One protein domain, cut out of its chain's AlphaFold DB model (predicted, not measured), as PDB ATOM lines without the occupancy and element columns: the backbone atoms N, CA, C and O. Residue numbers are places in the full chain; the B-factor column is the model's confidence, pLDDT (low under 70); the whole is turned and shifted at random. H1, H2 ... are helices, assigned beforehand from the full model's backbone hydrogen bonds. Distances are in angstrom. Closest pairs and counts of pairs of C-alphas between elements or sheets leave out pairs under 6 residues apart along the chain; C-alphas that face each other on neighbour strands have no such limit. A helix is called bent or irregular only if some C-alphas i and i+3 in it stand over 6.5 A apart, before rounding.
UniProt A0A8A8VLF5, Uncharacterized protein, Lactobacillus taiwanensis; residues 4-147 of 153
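AT A GLANCE: This is residues 4 to 147 of the 153 residues of an uncharacterized protein of Lactobacillus taiwanensis (UniProt A0A8A8VLF5). A long helix, H1, runs nearly straight through the middle of an all-helix domain, with H7 folded back along one side of it and H2 running back along another, while H5 crosses both H2 and the second arm of H1. A short hairpin of H3 and H4 packs by H3 on the first arm of H1, and the small H6 packs near the other end of H1. The printed part has 144 residues with seven named helices, H1 to H7 in chain order, and no named strand. It is compact, with a radius of gyration of the C-alphas of 16.3 A and spans of 50 by 35 by 21 A.

HOW THE PARTS SIT: H1, residues 4 to 33, is the hub, touching five other helices; by its hydrogen bonds it was assigned as one helix, but it is bent, with C-alphas 13 and 16 lying 6.9 A apart. Its arms H1a, residues 4 to 13, and H1b, residues 16 to 33, stand at a shallow tilt of 19 degrees. H1b and H2, residues 39 to 59, form a helical hairpin at a shallow tilt of 34 degrees, only just short of steep; their closest C-alphas, of Ile 25 and Gly 49, are 6.0 A apart. H3, residues 61 to 69, touches H1a, the closest C-alphas being those of Ile 6 and Val 67, 6.5 A apart. H3 and H4, residues 75 to 83, form a helical hairpin, closest at C-alphas Ser 68 and Leu 80, 6.5 A apart. H5, residues 89 to 113, touches H2 at a steep tilt of 58 degrees with residues 96 to 107 alone; the closest C-alphas, of Ala 50 and Phe 100, are 4.8 A apart. H5 also touches H1b at a steep tilt of 62 degrees, closest at C-alphas Gly 26 and Met 107, 4.0 A apart. H6, residues 116 to 120, touches H1b, closest at C-alphas Ala 31 and Ile 120, 5.7 A apart. H7, residues 123 to 146, runs the opposite way to H1b at a shallow tilt of 19 degrees; their closest C-alphas, of Pro 17 and Met 131, are 5.1 A apart. H7 is apart from H2 and H5. Each O i to N i+4 pair is within hydrogen-bond range in H1a, H1b, H2, H3, H5, H6 and H7, and 4 of 5 are in H4.

IN THESE COORDINATES: H1a begins at C-alpha 4, (-39.723, -27.008, -7.879), and H1b is 25.7 A long. H2 is 30.6 A long and H5 35.8 A, from C-alpha 89 at (-34.936, -56.304, 5.504). H3, H4 and H6 are shorter. H7, 34.5 A long, ends at C-alpha 146, (-53.716, -31.819, -4.969).

THE WHOLE: The C-alphas farthest apart, of Ser 36 and Ser 147, are 52.5 A apart. The printed part has no cut, and its six links are tight; residues 35 to 40, of which 39 and 40 belong to H2, stand free. The mean pLDDT of the printed part is 82.2, with values under 70 at residues 4 to 5, 34 to 37, 72 to 73, 85 to 87 and 144 to 147.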
ATOM      1  N   GLN A   4     -39.998 -27.858  -9.050       61.53
ATOM      2  CA  GLN A   4     -39.723 -27.008  -7.879       61.53
ATOM      3  C   GLN A   4     -40.681 -27.245  -6.699       61.53
ATOM      4  O   GLN A   4     -40.245 -27.218  -5.554       61.53
ATOM      5  N   SER A   5     -41.953 -27.532  -6.970       68.81
ATOM      6  CA  SER A   5     -42.984 -27.743  -5.947       68.81
ATOM      7  C   SER A   5     -42.712 -29.003  -5.114       68.81
ATOM      8  O   SER A   5     -42.797 -28.989  -3.890       68.81
ATOM      9  N   ILE A   6     -42.245 -30.069  -5.769       74.38
ATOM     10  CA  ILE A   6     -41.915 -31.354  -5.134       74.38
ATOM     11  C   ILE A   6     -40.753 -31.204  -4.139       74.38
ATOM     12  O   ILE A   6     -40.792 -31.760  -3.041       74.38
ATOM     13  N   TYR A   7     -39.722 -30.425  -4.491       75.94
ATOM     14  CA  TYR A   7     -38.596 -30.154  -3.589       75.94
ATOM     15  C   TYR A   7     -39.020 -29.348  -2.358       75.94
ATOM     16  O   TYR A   7     -38.497 -29.586  -1.267       75.94
ATOM     17  N   LEU A   8     -39.970 -28.422  -2.514       78.19
ATOM     18  CA  LEU A   8     -40.508 -27.640  -1.403       78.19
ATOM     19  C   LEU A   8     -41.325 -28.523  -0.455       78.19
ATOM     20  O   LEU A   8     -41.043 -28.518   0.742       78.19
ATOM     21  N   VAL A   9     -42.242 -29.345  -0.977       79.31
ATOM     22  CA  VAL A   9     -43.011 -30.307  -0.161       79.31
ATOM     23  C   VAL A   9     -42.064 -31.242   0.591       79.31
ATOM     24  O   VAL A   9     -42.170 -31.373   1.806       79.31
ATOM     25  N   PHE A  10     -41.061 -31.812  -0.083       81.81
ATOM     26  CA  PHE A  10     -40.054 -32.644   0.580       81.81
ATOM     27  C   PHE A  10     -39.325 -31.901   1.711       81.81
ATOM     28  O   PHE A  10     -39.137 -32.438   2.801       81.81
ATOM     29  N   THR A  11     -38.916 -30.658   1.471       84.69
ATOM     30  CA  THR A  11     -38.145 -29.891   2.455       84.69
ATOM     31  C   THR A  11     -38.981 -29.569   3.691       84.69
ATOM     32  O   THR A  11     -38.555 -29.843   4.813       84.69
ATOM     33  N   PHE A  12     -40.184 -29.030   3.492       86.38
ATOM     34  CA  PHE A  12     -41.037 -28.555   4.580       86.38
ATOM     35  C   PHE A  12     -41.777 -29.674   5.314       86.38
ATOM     36  O   PHE A  12     -41.969 -29.583   6.528       86.38
ATOM     37  N   LEU A  13     -42.161 -30.739   4.608       83.19
ATOM     38  CA  LEU A  13     -42.954 -31.831   5.171       83.19
ATOM     39  C   LEU A  13     -42.096 -32.984   5.712       83.19
ATOM     40  O   LEU A  13     -42.535 -33.700   6.606       83.19
ATOM     41  N   LEU A  14     -40.876 -33.176   5.189       83.94
ATOM     42  CA  LEU A  14     -40.016 -34.308   5.558       83.94
ATOM     43  C   LEU A  14     -38.668 -33.876   6.142       83.94
ATOM     44  O   LEU A  14     -38.328 -34.292   7.249       83.94
ATOM     45  N   LEU A  15     -37.897 -33.046   5.434       87.44
ATOM     46  CA  LEU A  15     -36.516 -32.741   5.829       87.44
ATOM     47  C   LEU A  15     -36.438 -31.920   7.122       87.44
ATOM     48  O   LEU A  15     -35.742 -32.316   8.057       87.44
ATOM     49  N   ILE A  16     -37.147 -30.790   7.187       89.81
ATOM     50  CA  ILE A  16     -37.134 -29.917   8.367       89.81
ATOM     51  C   ILE A  16     -37.703 -30.649   9.592       89.81
ATOM     52  O   ILE A  16     -37.026 -30.648  10.624       89.81
ATOM     53  N   PRO A  17     -38.865 -31.334   9.517       90.62
ATOM     54  CA  PRO A  17     -39.378 -32.099  10.649       90.62
ATOM     55  C   PRO A  17     -38.410 -33.184  11.114       90.62
ATOM     56  O   PRO A  17     -38.206 -33.335  12.313       90.62
ATOM     57  N   TYR A  18     -37.731 -33.870  10.193       90.94
ATOM     58  CA  TYR A  18     -36.719 -34.862  10.549       90.94
ATOM     59  C   TYR A  18     -35.541 -34.255  11.326       90.94
ATOM     60  O   TYR A  18     -35.157 -34.776  12.375       90.94
ATOM     61  N   LEU A  19     -34.988 -33.130  10.864       91.81
ATOM     62  CA  LEU A  19     -33.914 -32.430  11.581       91.81
ATOM     63  C   LEU A  19     -34.380 -31.923  12.952       91.81
ATOM     64  O   LEU A  19     -33.643 -32.014  13.939       91.81
ATOM     65  N   CYS A  20     -35.621 -31.442  13.039       92.88
ATOM     66  CA  CYS A  20     -36.226 -31.043  14.304       92.88
ATOM     67  C   CYS A  20     -36.381 -32.243  15.249       92.88
ATOM     68  O   CYS A  20     -36.052 -32.124  16.423       92.88
ATOM     69  N   SER A  21     -36.793 -33.416  14.759       92.75
ATOM     70  CA  SER A  21     -36.876 -34.641  15.562       92.75
ATOM     71  C   SER A  21     -35.504 -35.098  16.070       92.75
ATOM     72  O   SER A  21     -35.399 -35.463  17.239       92.75
ATOM     73  N   LEU A  22     -34.444 -35.020  15.252       92.62
ATOM     74  CA  LEU A  22     -33.069 -35.313  15.695       92.62
ATOM     75  C   LEU A  22     -32.650 -34.373  16.828       92.62
ATOM     76  O   LEU A  22     -32.143 -34.809  17.862       92.62
ATOM     77  N   THR A  23     -32.908 -33.081  16.635       91.69
ATOM     78  CA  THR A  23     -32.575 -32.042  17.613       91.69
ATOM     79  C   THR A  23     -33.364 -32.237  18.907       91.69
ATOM     80  O   THR A  23     -32.796 -32.140  19.989       91.69
ATOM     81  N   LEU A  24     -34.651 -32.581  18.811       92.56
ATOM     82  CA  LEU A  24     -35.520 -32.832  19.959       92.56
ATOM     83  C   LEU A  24     -35.047 -34.046  20.762       92.56
ATOM     84  O   LEU A  24     -34.931 -33.950  21.980       92.56
ATOM     85  N   ILE A  25     -34.693 -35.152  20.099       91.44
ATOM     86  CA  ILE A  25     -34.076 -36.318  20.752       91.44
ATOM     87  C   ILE A  25     -32.789 -35.895  21.476       91.44
ATOM     88  O   ILE A  25     -32.605 -36.232  22.647       91.44
ATOM     89  N   GLY A  26     -31.940 -35.103  20.814       89.44
ATOM     90  CA  GLY A  26     -30.712 -34.553  21.390       89.44
ATOM     91  C   GLY A  26     -30.947 -33.711  22.647       89.44
ATOM     92  O   GLY A  26     -30.271 -33.906  23.661       89.44
ATOM     93  N   ILE A  27     -31.924 -32.804  22.602       90.00
ATOM     94  CA  ILE A  27     -32.310 -31.929  23.717       90.00
ATOM     95  C   ILE A  27     -32.881 -32.756  24.867       90.00
ATOM     96  O   ILE A  27     -32.374 -32.667  25.981       90.00
ATOM     97  N   CYS A  28     -33.892 -33.590  24.605       88.75
ATOM     98  CA  CYS A  28     -34.557 -34.389  25.632       88.75
ATOM     99  C   CYS A  28     -33.576 -35.323  26.340       88.75
ATOM    100  O   CYS A  28     -33.596 -35.429  27.566       88.75
ATOM    101  N   TYR A  29     -32.677 -35.956  25.586       88.00
ATOM    102  CA  TYR A  29     -31.670 -36.830  26.165       88.00
ATOM    103  C   TYR A  29     -30.675 -36.064  27.052       88.00
ATOM    104  O   TYR A  29     -30.425 -36.454  28.196       88.00
ATOM    105  N   ASN A  30     -30.134 -34.943  26.559       86.44
ATOM    106  CA  ASN A  30     -29.202 -34.126  27.339       86.44
ATOM    107  C   ASN A  30     -29.878 -33.439  28.538       86.44
ATOM    108  O   ASN A  30     -29.208 -33.222  29.545       86.44
ATOM    109  N   ALA A  31     -31.179 -33.149  28.479       84.19
ATOM    110  CA  ALA A  31     -31.949 -32.661  29.621       84.19
ATOM    111  C   ALA A  31     -32.069 -33.727  30.725       84.19
ATOM    112  O   ALA A  31     -31.944 -33.406  31.904       84.19
ATOM    113  N   LEU A  32     -32.263 -34.997  30.350       82.44
ATOM    114  CA  LEU A  32     -32.470 -36.098  31.298       82.44
ATOM    115  C   LEU A  32     -31.165 -36.623  31.930       82.44
ATOM    116  O   LEU A  32     -31.163 -37.065  33.078       82.44
ATOM    117  N   VAL A  33     -30.060 -36.651  31.172       70.94
ATOM    118  CA  VAL A  33     -28.875 -37.475  31.500       70.94
ATOM    119  C   VAL A  33     -27.559 -36.686  31.624       70.94
ATOM    120  O   VAL A  33     -26.512 -37.284  31.875       70.94
ATOM    121  N   ARG A  34     -27.551 -35.345  31.556       66.81
ATOM    122  CA  ARG A  34     -26.297 -34.550  31.473       66.81
ATOM    123  C   ARG A  34     -25.234 -34.786  32.558       66.81
ATOM    124  O   ARG A  34     -24.106 -34.339  32.383       66.81
ATOM    125  N   HIS A  35     -25.551 -35.470  33.656       54.62
ATOM    126  CA  HIS A  35     -24.658 -35.661  34.799       54.62
ATOM    127  C   HIS A  35     -23.573 -36.746  34.640       54.62
ATOM    128  O   HIS A  35     -22.732 -36.890  35.518       54.62
ATOM    129  N   SER A  36     -23.536 -37.513  33.545       48.66
ATOM    130  CA  SER A  36     -22.434 -38.458  33.304       48.66
ATOM    131  C   SER A  36     -22.239 -38.671  31.808       48.66
ATOM    132  O   SER A  36     -23.080 -39.290  31.156       48.66
ATOM    133  N   SER A  37     -21.125 -38.173  31.266       64.06
ATOM    134  CA  SER A  37     -20.669 -38.372  29.881       64.06
ATOM    135  C   SER A  37     -20.203 -39.814  29.630       64.06
ATOM    136  O   SER A  37     -19.123 -40.058  29.099       64.06
ATOM    137  N   ASN A  38     -20.988 -40.794  30.074       79.25
ATOM    138  CA  ASN A  38     -20.694 -42.198  29.866       79.25
ATOM    139  C   ASN A  38     -21.182 -42.608  28.470       79.25
ATOM    140  O   ASN A  38     -22.374 -42.521  28.168       79.25
ATOM    141  N   ILE A  39     -20.250 -43.094  27.652       82.44
ATOM    142  CA  ILE A  39     -20.463 -43.605  26.290       82.44
ATOM    143  C   ILE A  39     -21.630 -44.600  26.249       82.44
ATOM    144  O   ILE A  39     -22.448 -44.561  25.333       82.44
ATOM    145  N   PHE A  40     -21.772 -45.444  27.277       84.50
ATOM    146  CA  PHE A  40     -22.867 -46.411  27.352       84.50
ATOM    147  C   PHE A  40     -24.244 -45.743  27.413       84.50
ATOM    148  O   PHE A  40     -25.192 -46.194  26.772       84.50
ATOM    149  N   ARG A  41     -24.366 -44.632  28.147       82.81
ATOM    150  CA  ARG A  41     -25.633 -43.906  28.223       82.81
ATOM    151  C   ARG A  41     -25.946 -43.298  26.853       82.81
ATOM    152  O   ARG A  41     -27.088 -43.442  26.414       82.81
ATOM    153  N   SER A  42     -24.967 -42.693  26.169       85.38
ATOM    154  CA  SER A  42     -25.153 -42.170  24.805       85.38
ATOM    155  C   SER A  42     -25.567 -43.271  23.817       85.38
ATOM    156  O   SER A  42     -26.453 -43.033  23.003       85.38
ATOM    157  N   LEU A  43     -25.031 -44.498  23.932       88.06
ATOM    158  CA  LEU A  43     -25.457 -45.652  23.110       88.06
ATOM    159  C   LEU A  43     -26.939 -45.961  23.318       88.06
ATOM    160  O   LEU A  43     -27.685 -46.099  22.351       88.06
ATOM    161  N   VAL A  44     -27.383 -46.028  24.575       89.31
ATOM    162  CA  VAL A  44     -28.793 -46.281  24.898       89.31
ATOM    163  C   VAL A  44     -29.683 -45.138  24.398       89.31
ATOM    164  O   VAL A  44     -30.733 -45.395  23.815       89.31
ATOM    165  N   GLY A  45     -29.248 -43.886  24.556       88.19
ATOM    166  CA  GLY A  45     -29.954 -42.711  24.040       88.19
ATOM    167  C   GLY A  45     -30.124 -42.740  22.524       88.19
ATOM    168  O   GLY A  45     -31.230 -42.545  22.023       88.19
ATOM    169  N   ALA A  46     -29.054 -43.066  21.797       90.88
ATOM    170  CA  ALA A  46     -29.063 -43.174  20.343       90.88
ATOM    171  C   ALA A  46     -29.952 -44.331  19.876       90.88
ATOM    172  O   ALA A  46     -30.649 -44.199  18.874       90.88
ATOM    173  N   LEU A  47     -29.983 -45.441  20.621       93.00
ATOM    174  CA  LEU A  47     -30.837 -46.592  20.325       93.00
ATOM    175  C   LEU A  47     -32.316 -46.240  20.481       93.00
ATOM    176  O   LEU A  47     -33.107 -46.496  19.576       93.00
ATOM    177  N   VAL A  48     -32.686 -45.613  21.599       92.69
ATOM    178  CA  VAL A  48     -34.060 -45.144  21.828       92.69
ATOM    179  C   VAL A  48     -34.448 -44.098  20.781       92.69
ATOM    180  O   VAL A  48     -35.525 -44.188  20.195       92.69
ATOM    181  N   GLY A  49     -33.549 -43.156  20.480       92.00
ATOM    182  CA  GLY A  49     -33.733 -42.159  19.429       92.00
ATOM    183  C   GLY A  49     -33.972 -42.780  18.051       92.00
ATOM    184  O   GLY A  49     -34.908 -42.390  17.358       92.00
ATOM    185  N   ALA A  50     -33.199 -43.802  17.682       92.50
ATOM    186  CA  ALA A  50     -33.365 -44.525  16.422       92.50
ATOM    187  C   ALA A  50     -34.715 -45.257  16.340       92.50
ATOM    188  O   ALA A  50     -35.349 -45.254  15.286       92.50
ATOM    189  N   ILE A  51     -35.197 -45.840  17.447       92.25
ATOM    190  CA  ILE A  51     -36.534 -46.460  17.509       92.25
ATOM    191  C   ILE A  51     -37.630 -45.405  17.308       92.25
ATOM    192  O   ILE A  51     -38.559 -45.626  16.531       92.25
ATOM    193  N   ILE A  52     -37.513 -44.247  17.964       92.00
ATOM    194  CA  ILE A  52     -38.462 -43.136  17.797       92.00
ATOM    195  C   ILE A  52     -38.443 -42.636  16.348       92.00
ATOM    196  O   ILE A  52     -39.499 -42.468  15.738       92.00
ATOM    197  N   MET A  53     -37.259 -42.465  15.758       91.56
ATOM    198  CA  MET A  53     -37.121 -42.071  14.355       91.56
ATOM    199  C   MET A  53     -37.735 -43.074  13.395       91.56
ATOM    200  O   MET A  53     -38.378 -42.683  12.420       91.56
ATOM    201  N   PHE A  54     -37.590 -44.363  13.683       89.19
ATOM    202  CA  PHE A  54     -38.244 -45.404  12.912       89.19
ATOM    203  C   PHE A  54     -39.774 -45.280  12.978       89.19
ATOM    204  O   PHE A  54     -40.439 -45.363  11.947       89.19
ATOM    205  N   ALA A  55     -40.339 -45.007  14.158       88.62
ATOM    206  CA  ALA A  55     -41.775 -44.767  14.306       88.62
ATOM    207  C   ALA A  55     -42.243 -43.522  13.526       88.62
ATOM    208  O   ALA A  55     -43.256 -43.580  12.831       88.62
ATOM    209  N   ILE A  56     -41.480 -42.425  13.563       87.94
ATOM    210  CA  ILE A  56     -41.779 -41.200  12.798       87.94
ATOM    211  C   ILE A  56     -41.712 -41.468  11.289       87.94
ATOM    212  O   ILE A  56     -42.592 -41.059  10.534       87.94
ATOM    213  N   LYS A  57     -40.707 -42.212  10.820       87.88
ATOM    214  CA  LYS A  57     -40.610 -42.593   9.404       87.88
ATOM    215  C   LYS A  57     -41.797 -43.452   8.942       87.88
ATOM    216  O   LYS A  57     -42.139 -43.439   7.761       87.88
ATOM    217  N   ALA A  58     -42.451 -44.174   9.854       83.50
ATOM    218  CA  ALA A  58     -43.627 -44.974   9.527       83.50
ATOM    219  C   ALA A  58     -44.857 -44.101   9.260       83.50
ATOM    220  O   ALA A  58     -45.605 -44.386   8.325       83.50
ATOM    221  N   THR A  59     -45.044 -43.020  10.021       82.19
ATOM    222  CA  THR A  59     -46.194 -42.118   9.845       82.19
ATOM    223  C   THR A  59     -46.083 -41.296   8.561       82.19
ATOM    224  O   THR A  59     -47.075 -41.105   7.863       82.19
ATOM    225  N   ILE A  60     -44.868 -40.894   8.180       79.94
ATOM    226  CA  ILE A  60     -44.609 -40.121   6.950       79.94
ATOM    227  C   ILE A  60     -44.505 -40.993   5.688       79.94
ATOM    228  O   ILE A  60     -44.282 -40.476   4.594       79.94
ATOM    229  N   GLN A  61     -44.657 -42.319   5.792       80.81
ATOM    230  CA  GLN A  61     -44.491 -43.217   4.646       80.81
ATOM    231  C   GLN A  61     -45.484 -42.910   3.518       80.81
ATOM    232  O   GLN A  61     -45.138 -43.056   2.345       80.81
ATOM    233  N   HIS A  62     -46.708 -42.506   3.861       73.31
ATOM    234  CA  HIS A  62     -47.727 -42.182   2.871       73.31
ATOM    235  C   HIS A  62     -47.386 -40.929   2.046       73.31
ATOM    236  O   HIS A  62     -47.288 -41.085   0.825       73.31
ATOM    237  N   PRO A  63     -47.125 -39.748   2.647       73.31
ATOM    238  CA  PRO A  63     -46.727 -38.565   1.878       73.31
ATOM    239  C   PRO A  63     -45.396 -38.773   1.144       73.31
ATOM    240  O   PRO A  63     -45.226 -38.335   0.008       73.31
ATOM    241  N   LEU A  64     -44.465 -39.537   1.726       78.56
ATOM    242  CA  LEU A  64     -43.209 -39.883   1.060       78.56
ATOM    243  C   LEU A  64     -43.423 -40.665  -0.246       78.56
ATOM    244  O   LEU A  64     -42.691 -40.449  -1.213       78.56
ATOM    245  N   ASN A  65     -44.394 -41.581  -0.280       76.38
ATOM    246  CA  ASN A  65     -44.698 -42.343  -1.491       76.38
ATOM    247  C   ASN A  65     -45.243 -41.429  -2.596       76.38
ATOM    248  O   ASN A  65     -44.760 -41.514  -3.720       76.38
ATOM    249  N   LEU A  66     -46.153 -40.510  -2.252       72.44
ATOM    250  CA  LEU A  66     -46.713 -39.531  -3.194       72.44
ATOM    251  C   LEU A  66     -45.606 -38.678  -3.834       72.44
ATOM    252  O   LEU A  66     -45.542 -38.537  -5.053       72.44
ATOM    253  N   VAL A  67     -44.664 -38.194  -3.020       75.12
ATOM    254  CA  VAL A  67     -43.505 -37.418  -3.493       75.12
ATOM    255  C   VAL A  67     -42.551 -38.275  -4.336       75.12
ATOM    256  O   VAL A  67     -42.003 -37.803  -5.331       75.12
ATOM    257  N   SER A  68     -42.321 -39.536  -3.960       73.12
ATOM    258  CA  SER A  68     -41.372 -40.418  -4.654       73.12
ATOM    259  C   SER A  68     -41.841 -40.873  -6.037       73.12
ATOM    260  O   SER A  68     -40.987 -41.231  -6.858       73.12
ATOM    261  N   ASP A  69     -43.146 -40.901  -6.289       72.88
ATOM    262  CA  ASP A  69     -43.706 -41.315  -7.578       72.88
ATOM    263  C   ASP A  69     -43.537 -40.225  -8.647       72.88
ATOM    264  O   ASP A  69     -43.298 -40.538  -9.815       72.88
ATOM    265  N   GLU A  70     -43.518 -38.949  -8.250       70.56
ATOM    266  CA  GLU A  70     -43.305 -37.820  -9.168       70.56
ATOM    267  C   GLU A  70     -41.819 -37.512  -9.465       70.56
ATOM    268  O   GLU A  70     -41.497 -36.663 -10.303       70.56
ATOM    269  N   VAL A  71     -40.879 -38.187  -8.794       71.81
ATOM    270  CA  VAL A  71     -39.444 -37.868  -8.862       71.81
ATOM    271  C   VAL A  71     -38.692 -38.732  -9.890       71.81
ATOM    272  O   VAL A  71     -38.693 -39.968  -9.791       71.81
ATOM    273  N   PRO A  72     -37.942 -38.117 -10.833       66.75
ATOM    274  CA  PRO A  72     -37.097 -38.855 -11.772       66.75
ATOM    275  C   PRO A  72     -35.955 -39.600 -11.057       66.75
ATOM    276  O   PRO A  72     -35.501 -39.197  -9.984       66.75
ATOM    277  N   ASN A  73     -35.474 -40.697 -11.654       62.56
ATOM    278  CA  ASN A  73     -34.461 -41.604 -11.088       62.56
ATOM    279  C   ASN A  73     -33.062 -40.955 -10.945       62.56
ATOM    280  O   ASN A  73     -32.140 -41.306 -11.669       62.56
ATOM    281  N   ASN A  74     -32.897 -40.057  -9.974       72.81
ATOM    282  CA  ASN A  74     -31.637 -39.383  -9.634       72.81
ATOM    283  C   ASN A  74     -31.279 -39.583  -8.144       72.81
ATOM    284  O   ASN A  74     -32.000 -40.255  -7.402       72.81
ATOM    285  N   LEU A  75     -30.188 -38.951  -7.689       71.94
ATOM    286  CA  LEU A  75     -29.765 -38.873  -6.278       71.94
ATOM    287  C   LEU A  75     -30.915 -38.508  -5.325       71.94
ATOM    288  O   LEU A  75     -31.025 -39.066  -4.238       71.94
ATOM    289  N   PHE A  76     -31.839 -37.649  -5.759       72.88
ATOM    290  CA  PHE A  76     -33.011 -37.276  -4.965       72.88
ATOM    291  C   PHE A  76     -33.908 -38.477  -4.626       72.88
ATOM    292  O   PHE A  76     -34.382 -38.612  -3.500       72.88
ATOM    293  N   LYS A  77     -34.042 -39.436  -5.551       77.81
ATOM    294  CA  LYS A  77     -34.747 -40.690  -5.285       77.81
ATOM    295  C   LYS A  77     -34.007 -41.539  -4.260       77.81
ATOM    296  O   LYS A  77     -34.657 -42.213  -3.476       77.81
ATOM    297  N   GLN A  78     -32.673 -41.518  -4.226       74.56
ATOM    298  CA  GLN A  78     -31.895 -42.205  -3.184       74.56
ATOM    299  C   GLN A  78     -32.075 -41.564  -1.799       74.56
ATOM    300  O   GLN A  78     -32.181 -42.296  -0.817       74.56
ATOM    301  N   ILE A  79     -32.200 -40.236  -1.724       76.69
ATOM    302  CA  ILE A  79     -32.504 -39.520  -0.476       76.69
ATOM    303  C   ILE A  79     -33.922 -39.857   0.001       76.69
ATOM    304  O   ILE A  79     -34.104 -40.261   1.139       76.69
ATOM    305  N   LEU A  80     -34.931 -39.814  -0.870       74.06
ATOM    306  CA  LEU A  80     -36.301 -40.226  -0.513       74.06
ATOM    307  C   LEU A  80     -36.353 -41.682  -0.028       74.06
ATOM    308  O   LEU A  80     -37.034 -42.041   0.929       74.06
ATOM    309  N   ARG A  81     -35.547 -42.529  -0.658       73.69
ATOM    310  CA  ARG A  81     -35.361 -43.933  -0.299       73.69
ATOM    311  C   ARG A  81     -34.738 -44.143   1.091       73.69
ATOM    312  O   ARG A  81     -34.954 -45.214   1.656       73.69
ATOM    313  N   PHE A  82     -34.007 -43.175   1.644       76.06
ATOM    314  CA  PHE A  82     -33.525 -43.206   3.033       76.06
ATOM    315  C   PHE A  82     -34.669 -43.055   4.053       76.06
ATOM    316  O   PHE A  82     -34.638 -43.656   5.127       76.06
ATOM    317  N   TYR A  83     -35.717 -42.312   3.697       71.56
ATOM    318  CA  TYR A  83     -36.901 -42.124   4.540       71.56
ATOM    319  C   TYR A  83     -37.904 -43.286   4.456       71.56
ATOM    320  O   TYR A  83     -38.776 -43.404   5.309       71.56
ATOM    321  N   SER A  84     -37.786 -44.162   3.454       74.44
ATOM    322  CA  SER A  84     -38.743 -45.248   3.214       74.44
ATOM    323  C   SER A  84     -38.465 -46.492   4.073       74.44
ATOM    324  O   SER A  84     -37.360 -47.041   4.060       74.44
ATOM    325  N   ILE A  85     -39.506 -46.983   4.750       67.06
ATOM    326  CA  ILE A  85     -39.518 -48.191   5.590       67.06
ATOM    327  C   ILE A  85     -39.915 -49.447   4.801       67.06
ATOM    328  O   ILE A  85     -39.485 -50.552   5.132       67.06
ATOM    329  N   ARG A  86     -40.700 -49.324   3.721       64.19
ATOM    330  CA  ARG A  86     -41.194 -50.475   2.937       64.19
ATOM    331  C   ARG A  86     -40.108 -51.034   2.000       64.19
ATOM    332  O   ARG A  86     -40.187 -50.907   0.780       64.19
ATOM    333  N   ARG A  87     -39.053 -51.624   2.569       65.25
ATOM    334  CA  ARG A  87     -37.860 -52.114   1.853       65.25
ATOM    335  C   ARG A  87     -37.468 -53.537   2.251       65.25
ATOM    336  O   ARG A  87     -37.971 -54.099   3.217       65.25
ATOM    337  N   ARG A  88     -36.524 -54.116   1.496       71.50
ATOM    338  CA  ARG A  88     -35.843 -55.373   1.860       71.50
ATOM    339  C   ARG A  88     -35.249 -55.237   3.268       71.50
ATOM    340  O   ARG A  88     -34.642 -54.210   3.562       71.50
ATOM    341  N   LYS A  89     -35.357 -56.292   4.087       76.06
ATOM    342  CA  LYS A  89     -34.936 -56.304   5.504       76.06
ATOM    343  C   LYS A  89     -33.526 -55.730   5.732       76.06
ATOM    344  O   LYS A  89     -33.325 -54.972   6.669       76.06
ATOM    345  N   LEU A  90     -32.580 -56.003   4.827       75.38
ATOM    346  CA  LEU A  90     -31.207 -55.478   4.899       75.38
ATOM    347  C   LEU A  90     -31.120 -53.943   4.798       75.38
ATOM    348  O   LEU A  90     -30.373 -53.319   5.542       75.38
ATOM    349  N   LEU A  91     -31.898 -53.321   3.907       78.81
ATOM    350  CA  LEU A  91     -31.892 -51.861   3.742       78.81
ATOM    351  C   LEU A  91     -32.572 -51.152   4.916       78.81
ATOM    352  O   LEU A  91     -32.219 -50.022   5.235       78.81
ATOM    353  N   LEU A  92     -33.531 -51.821   5.557       81.75
ATOM    354  CA  LEU A  92     -34.183 -51.318   6.761       81.75
ATOM    355  C   LEU A  92     -33.204 -51.276   7.941       81.75
ATOM    356  O   LEU A  92     -33.141 -50.266   8.634       81.75
ATOM    357  N   ILE A  93     -32.389 -52.325   8.112       85.50
ATOM    358  CA  ILE A  93     -31.324 -52.354   9.127       85.50
ATOM    359  C   ILE A  93     -30.305 -51.239   8.869       85.50
ATOM    360  O   ILE A  93     -29.932 -50.530   9.797       85.50
ATOM    361  N   TYR A  94     -29.895 -51.036   7.612       85.88
ATOM    362  CA  TYR A  94     -28.973 -49.951   7.270       85.88
ATOM    363  C   TYR A  94     -29.554 -48.568   7.596       85.88
ATOM    364  O   TYR A  94     -28.882 -47.759   8.227       85.88
ATOM    365  N   ASN A  95     -30.815 -48.307   7.232       87.00
ATOM    366  CA  ASN A  95     -31.482 -47.048   7.578       87.00
ATOM    367  C   ASN A  95     -31.538 -46.836   9.098       87.00
ATOM    368  O   ASN A  95     -31.242 -45.739   9.562       87.00
ATOM    369  N   PHE A  96     -31.849 -47.886   9.865       89.31
ATOM    370  CA  PHE A  96     -31.859 -47.826  11.327       89.31
ATOM    371  C   PHE A  96     -30.471 -47.519  11.910       89.31
ATOM    372  O   PHE A  96     -30.356 -46.695  12.810       89.31
ATOM    373  N   LEU A  97     -29.407 -48.131  11.378       91.06
ATOM    374  CA  LEU A  97     -28.028 -47.850  11.799       91.06
ATOM    375  C   LEU A  97     -27.604 -46.409  11.488       91.06
ATOM    376  O   LEU A  97     -26.911 -45.783  12.287       91.06
ATOM    377  N   VAL A  98     -28.029 -45.869  10.348       90.94
ATOM    378  CA  VAL A  98     -27.777 -44.463  10.015       90.94
ATOM    379  C   VAL A  98     -28.565 -43.539  10.945       90.94
ATOM    380  O   VAL A  98     -27.988 -42.585  11.455       90.94
ATOM    381  N   ASP A  99     -29.838 -43.831  11.234       92.00
ATOM    382  CA  ASP A  99     -30.625 -43.055  12.205       92.00
ATOM    383  C   ASP A  99     -29.999 -43.106  13.606       92.00
ATOM    384  O   ASP A  99     -29.963 -42.094  14.301       92.00
ATOM    385  N   PHE A 100     -29.439 -44.251  13.998       93.62
ATOM    386  CA  PHE A 100     -28.681 -44.400  15.237       93.62
ATOM    387  C   PHE A 100     -27.447 -43.493  15.273       93.62
ATOM    388  O   PHE A 100     -27.266 -42.740  16.231       93.62
ATOM    389  N   ALA A 101     -26.624 -43.516  14.221       93.19
ATOM    390  CA  ALA A 101     -25.441 -42.663  14.123       93.19
ATOM    391  C   ALA A 101     -25.810 -41.169  14.105       93.19
ATOM    392  O   ALA A 101     -25.156 -40.359  14.759       93.19
ATOM    393  N   LEU A 102     -26.890 -40.802  13.409       93.19
ATOM    394  CA  LEU A 102     -27.390 -39.428  13.371       93.19
ATOM    395  C   LEU A 102     -27.945 -38.979  14.725       93.19
ATOM    396  O   LEU A 102     -27.681 -37.852  15.132       93.19
ATOM    397  N   CYS A 103     -28.664 -39.841  15.450       92.94
ATOM    398  CA  CYS A 103     -29.130 -39.534  16.805       92.94
ATOM    399  C   CYS A 103     -27.956 -39.354  17.769       92.94
ATOM    400  O   CYS A 103     -27.972 -38.427  18.578       92.94
ATOM    401  N   TRP A 104     -26.928 -40.202  17.666       91.31
ATOM    402  CA  TRP A 104     -25.687 -40.034  18.421       91.31
ATOM    403  C   TRP A 104     -25.066 -38.664  18.161       91.31
ATOM    404  O   TRP A 104     -24.848 -37.887  19.088       91.31
ATOM    405  N   PHE A 105     -24.835 -38.354  16.887       91.69
ATOM    406  CA  PHE A 105     -24.218 -37.102  16.475       91.69
ATOM    407  C   PHE A 105     -25.045 -35.884  16.902       91.69
ATOM    408  O   PHE A 105     -24.495 -34.903  17.391       91.69
ATOM    409  N   ALA A 106     -26.374 -35.960  16.804       90.88
ATOM    410  CA  ALA A 106     -27.270 -34.903  17.264       90.88
ATOM    411  C   ALA A 106     -27.182 -34.678  18.782       90.88
ATOM    412  O   ALA A 106     -27.199 -33.532  19.228       90.88
ATOM    413  N   MET A 107     -27.062 -35.739  19.588       90.19
ATOM    414  CA  MET A 107     -26.874 -35.604  21.036       90.19
ATOM    415  C   MET A 107     -25.551 -34.920  21.386       90.19
ATOM    416  O   MET A 107     -25.539 -34.077  22.286       90.19
ATOM    417  N   ASP A 108     -24.466 -35.263  20.691       88.38
ATOM    418  CA  ASP A 108     -23.154 -34.649  20.912       88.38
ATOM    419  C   ASP A 108     -23.149 -33.181  20.459       88.38
ATOM    420  O   ASP A 108     -22.785 -32.304  21.242       88.38
ATOM    421  N   LEU A 109     -23.692 -32.879  19.273       89.12
ATOM    422  CA  LEU A 109     -23.858 -31.501  18.802       89.12
ATOM    423  C   LEU A 109     -24.689 -30.662  19.772       89.12
ATOM    424  O   LEU A 109     -24.301 -29.551  20.121       89.12
ATOM    425  N   VAL A 110     -25.829 -31.174  20.244       88.69
ATOM    426  CA  VAL A 110     -26.674 -30.412  21.171       88.69
ATOM    427  C   VAL A 110     -25.933 -30.116  22.476       88.69
ATOM    428  O   VAL A 110     -26.098 -29.039  23.047       88.69
ATOM    429  N   ARG A 111     -25.097 -31.048  22.941       85.19
ATOM    430  CA  ARG A 111     -24.297 -30.875  24.155       85.19
ATOM    431  C   ARG A 111     -23.221 -29.801  24.001       85.19
ATOM    432  O   ARG A 111     -22.968 -29.089  24.970       85.19
ATOM    433  N   GLU A 112     -22.595 -29.716  22.832       85.81
ATOM    434  CA  GLU A 112     -21.529 -28.748  22.550       85.81
ATOM    435  C   GLU A 112     -22.073 -27.352  22.228       85.81
ATOM    436  O   GLU A 112     -21.542 -26.357  22.718       85.81
ATOM    437  N   PHE A 113     -23.148 -27.266  21.442       86.38
ATOM    438  CA  PHE A 113     -23.666 -25.991  20.942       86.38
ATOM    439  C   PHE A 113     -24.652 -25.295  21.889       86.38
ATOM    440  O   PHE A 113     -24.770 -24.071  21.833       86.38
ATOM    441  N   PHE A 114     -25.366 -26.025  22.757       83.56
ATOM    442  CA  PHE A 114     -26.383 -25.433  23.632       83.56
ATOM    443  C   PHE A 114     -26.005 -25.466  25.116       83.56
ATOM    444  O   PHE A 114     -25.531 -26.461  25.668       83.56
ATOM    445  N   SER A 115     -26.293 -24.361  25.807       84.56
ATOM    446  CA  SER A 115     -26.139 -24.270  27.259       84.56
ATOM    447  C   SER A 115     -27.223 -25.076  27.990       84.56
ATOM    448  O   SER A 115     -28.338 -25.250  27.495       84.56
ATOM    449  N   LEU A 116     -26.922 -25.544  29.210       79.44
ATOM    450  CA  LEU A 116     -27.874 -26.307  30.036       79.44
ATOM    451  C   LEU A 116     -29.188 -25.538  30.238       79.44
ATOM    452  O   LEU A 116     -30.266 -26.105  30.089       79.44
ATOM    453  N   SER A 117     -29.091 -24.245  30.551       81.44
ATOM    454  CA  SER A 117     -30.251 -23.387  30.799       81.44
ATOM    455  C   SER A 117     -31.159 -23.291  29.575       81.44
ATOM    456  O   SER A 117     -32.378 -23.232  29.715       81.44
ATOM    457  N   PHE A 118     -30.583 -23.334  28.371       81.12
ATOM    458  CA  PHE A 118     -31.351 -23.357  27.133       81.12
ATOM    459  C   PHE A 118     -32.003 -24.727  26.887       81.12
ATOM    460  O   PHE A 118     -33.187 -24.791  26.561       81.12
ATOM    461  N   ILE A 119     -31.263 -25.821  27.111       81.88
ATOM    462  CA  ILE A 119     -31.750 -27.205  26.960       81.88
ATOM    463  C   ILE A 119     -32.939 -27.491  27.893       81.88
ATOM    464  O   ILE A 119     -33.926 -28.071  27.456       81.88
ATOM    465  N   ILE A 120     -32.867 -27.069  29.158       82.12
ATOM    466  CA  ILE A 120     -33.927 -27.309  30.157       82.12
ATOM    467  C   ILE A 120     -35.084 -26.303  30.020       82.12
ATOM    468  O   ILE A 120     -36.210 -26.610  30.398       82.12
ATOM    469  N   GLY A 121     -34.815 -25.108  29.489       83.81
ATOM    470  CA  GLY A 121     -35.812 -24.059  29.290       83.81
ATOM    471  C   GLY A 121     -36.653 -24.246  28.022       83.81
ATOM    472  O   GLY A 121     -37.246 -25.290  27.771       83.81
ATOM    473  N   ASN A 122     -36.709 -23.205  27.188       86.06
ATOM    474  CA  ASN A 122     -37.667 -23.121  26.079       86.06
ATOM    475  C   ASN A 122     -37.258 -23.886  24.804       86.06
ATOM    476  O   ASN A 122     -38.004 -23.859  23.823       86.06
ATOM    477  N   SER A 123     -36.097 -24.548  24.774       87.06
ATOM    478  CA  SER A 123     -35.554 -25.162  23.549       87.06
ATOM    479  C   SER A 123     -36.487 -26.195  22.911       87.06
ATOM    480  O   SER A 123     -36.682 -26.166  21.696       87.06
ATOM    481  N   VAL A 124     -37.136 -27.047  23.715       89.19
ATOM    482  CA  VAL A 124     -38.128 -28.020  23.227       89.19
ATOM    483  C   VAL A 124     -39.297 -27.309  22.544       89.19
ATOM    484  O   VAL A 124     -39.686 -27.685  21.440       89.19
ATOM    485  N   GLY A 125     -39.825 -26.247  23.161       88.94
ATOM    486  CA  GLY A 125     -40.935 -25.467  22.609       88.94
ATOM    487  C   GLY A 125     -40.576 -24.792  21.284       88.94
ATOM    488  O   GLY A 125     -41.372 -24.820  20.351       88.94
ATOM    489  N   ILE A 126     -39.359 -24.251  21.169       91.31
ATOM    490  CA  ILE A 126     -38.868 -23.629  19.929       91.31
ATOM    491  C   ILE A 126     -38.772 -24.668  18.806       91.31
ATOM    492  O   ILE A 126     -39.264 -24.425  17.706       91.31
ATOM    493  N   VAL A 127     -38.184 -25.837  19.079       92.44
ATOM    494  CA  VAL A 127     -38.050 -26.905  18.076       92.44
ATOM    495  C   VAL A 127     -39.418 -27.426  17.634       92.44
ATOM    496  O   VAL A 127     -39.639 -27.617  16.438       92.44
ATOM    497  N   LEU A 128     -40.359 -27.601  18.566       91.88
ATOM    498  CA  LEU A 128     -41.731 -27.994  18.239       91.88
ATOM    499  C   LEU A 128     -42.458 -26.932  17.411       91.88
ATOM    500  O   LEU A 128     -43.164 -27.279  16.469       91.88
ATOM    501  N   LEU A 129     -42.268 -25.647  17.716       94.06
ATOM    502  CA  LEU A 129     -42.877 -24.551  16.967       94.06
ATOM    503  C   LEU A 129     -42.332 -24.476  15.534       94.06
ATOM    504  O   LEU A 129     -43.113 -24.339  14.595       94.06
ATOM    505  N   ILE A 130     -41.017 -24.639  15.348       93.69
ATOM    506  CA  ILE A 130     -40.397 -24.710  14.013       93.69
ATOM    507  C   ILE A 130     -40.941 -25.914  13.238       93.69
ATOM    508  O   ILE A 130     -41.325 -25.773  12.075       93.69
ATOM    509  N   MET A 131     -41.010 -27.083  13.882       92.25
ATOM    510  CA  MET A 131     -41.559 -28.296  13.278       92.25
ATOM    511  C   MET A 131     -43.012 -28.082  12.841       92.25
ATOM    512  O   MET A 131     -43.345 -28.372  11.693       92.25
ATOM    513  N   LEU A 132     -43.848 -27.508  13.711       92.62
ATOM    514  CA  LEU A 132     -45.253 -27.223  13.432       92.62
ATOM    515  C   LEU A 132     -45.404 -26.290  12.226       92.62
ATOM    516  O   LEU A 132     -46.046 -26.666  11.247       92.62
ATOM    517  N   ILE A 133     -44.762 -25.116  12.256       93.69
ATOM    518  CA  ILE A 133     -44.837 -24.132  11.163       93.69
ATOM    519  C   ILE A 133     -44.378 -24.758   9.844       93.69
ATOM    520  O   ILE A 133     -45.045 -24.603   8.822       93.69
ATOM    521  N   SER A 134     -43.277 -25.514   9.867       91.81
ATOM    522  CA  SER A 134     -42.767 -26.199   8.680       91.81
ATOM    523  C   SER A 134     -43.775 -27.199   8.120       91.81
ATOM    524  O   SER A 134     -44.054 -27.180   6.922       91.81
ATOM    525  N   THR A 135     -44.360 -28.044   8.974       87.62
ATOM    526  CA  THR A 135     -45.361 -29.025   8.529       87.62
ATOM    527  C   THR A 135     -46.620 -28.360   7.979       87.62
ATOM    528  O   THR A 135     -47.140 -28.826   6.969       87.62
ATOM    529  N   CYS A 136     -47.072 -27.242   8.560       89.44
ATOM    530  CA  CYS A 136     -48.209 -26.479   8.042       89.44
ATOM    531  C   CYS A 136     -47.930 -25.905   6.646       89.44
ATOM    532  O   CYS A 136     -48.774 -26.030   5.762       89.44
ATOM    533  N   ILE A 137     -46.742 -25.326   6.428       88.19
ATOM    534  CA  ILE A 137     -46.331 -24.822   5.108       88.19
ATOM    535  C   ILE A 137     -46.265 -25.974   4.098       88.19
ATOM    536  O   ILE A 137     -46.800 -25.860   2.998       88.19
ATOM    537  N   GLY A 138     -45.648 -27.098   4.478       84.38
ATOM    538  CA  GLY A 138     -45.546 -28.280   3.620       84.38
ATOM    539  C   GLY A 138     -46.913 -28.830   3.214       84.38
ATOM    540  O   GLY A 138     -47.140 -29.073   2.032       84.38
ATOM    541  N   ALA A 139     -47.831 -28.954   4.176       82.12
ATOM    542  CA  ALA A 139     -49.186 -29.447   3.945       82.12
ATOM    543  C   ALA A 139     -50.015 -28.492   3.074       82.12
ATOM    544  O   ALA A 139     -50.764 -28.950   2.217       82.12
ATOM    545  N   TYR A 140     -49.859 -27.177   3.251       84.00
ATOM    546  CA  TYR A 140     -50.525 -26.181   2.410       84.00
ATOM    547  C   TYR A 140     -50.061 -26.271   0.953       84.00
ATOM    548  O   TYR A 140     -50.886 -26.330   0.044       84.00
ATOM    549  N   ILE A 141     -48.747 -26.370   0.728       79.56
ATOM    550  CA  ILE A 141     -48.192 -26.537  -0.620       79.56
ATOM    551  C   ILE A 141     -48.683 -27.852  -1.230       79.56
ATOM    552  O   ILE A 141     -49.074 -27.878  -2.392       79.56
ATOM    553  N   GLU A 142     -48.678 -28.954  -0.479       74.81
ATOM    554  CA  GLU A 142     -49.189 -30.240  -0.965       74.81
ATOM    555  C   GLU A 142     -50.678 -30.149  -1.346       74.81
ATOM    556  O   GLU A 142     -51.047 -30.595  -2.431       74.81
ATOM    557  N   TYR A 143     -51.504 -29.486  -0.529       71.69
ATOM    558  CA  TYR A 143     -52.922 -29.252  -0.812       71.69
ATOM    559  C   TYR A 143     -53.147 -28.424  -2.085       71.69
ATOM    560  O   TYR A 143     -53.954 -28.818  -2.921       71.69
ATOM    561  N   ASP A 144     -52.390 -27.342  -2.285       67.56
ATOM    562  CA  ASP A 144     -52.456 -26.515  -3.503       67.56
ATOM    563  C   ASP A 144     -52.039 -27.278  -4.774       67.56
ATOM    564  O   ASP A 144     -52.390 -26.884  -5.883       67.56
ATOM    565  N   ASN A 145     -51.277 -28.368  -4.643       61.94
ATOM    566  CA  ASN A 145     -50.941 -29.230  -5.778       61.94
ATOM    567  C   ASN A 145     -51.955 -30.369  -5.994       61.94
ATOM    568  O   ASN A 145     -52.019 -30.907  -7.101       61.94
ATOM    569  N   LEU A 146     -52.694 -30.764  -4.951       54.50
ATOM    570  CA  LEU A 146     -53.716 -31.819  -4.969       54.50
ATOM    571  C   LEU A 146     -55.132 -31.286  -5.200       54.50
ATOM    572  O   LEU A 146     -56.039 -32.097  -5.392       54.50
ATOM    573  N   SER A 147     -55.348 -29.967  -5.174       48.88
ATOM    574  CA  SER A 147     -56.655 -29.364  -5.410       48.88
ATOM    575  C   SER A 147     -57.192 -29.798  -6.775       48.88
ATOM    576  O   SER A 147     -56.777 -29.358  -7.846       48.88
TER     577      SER A 147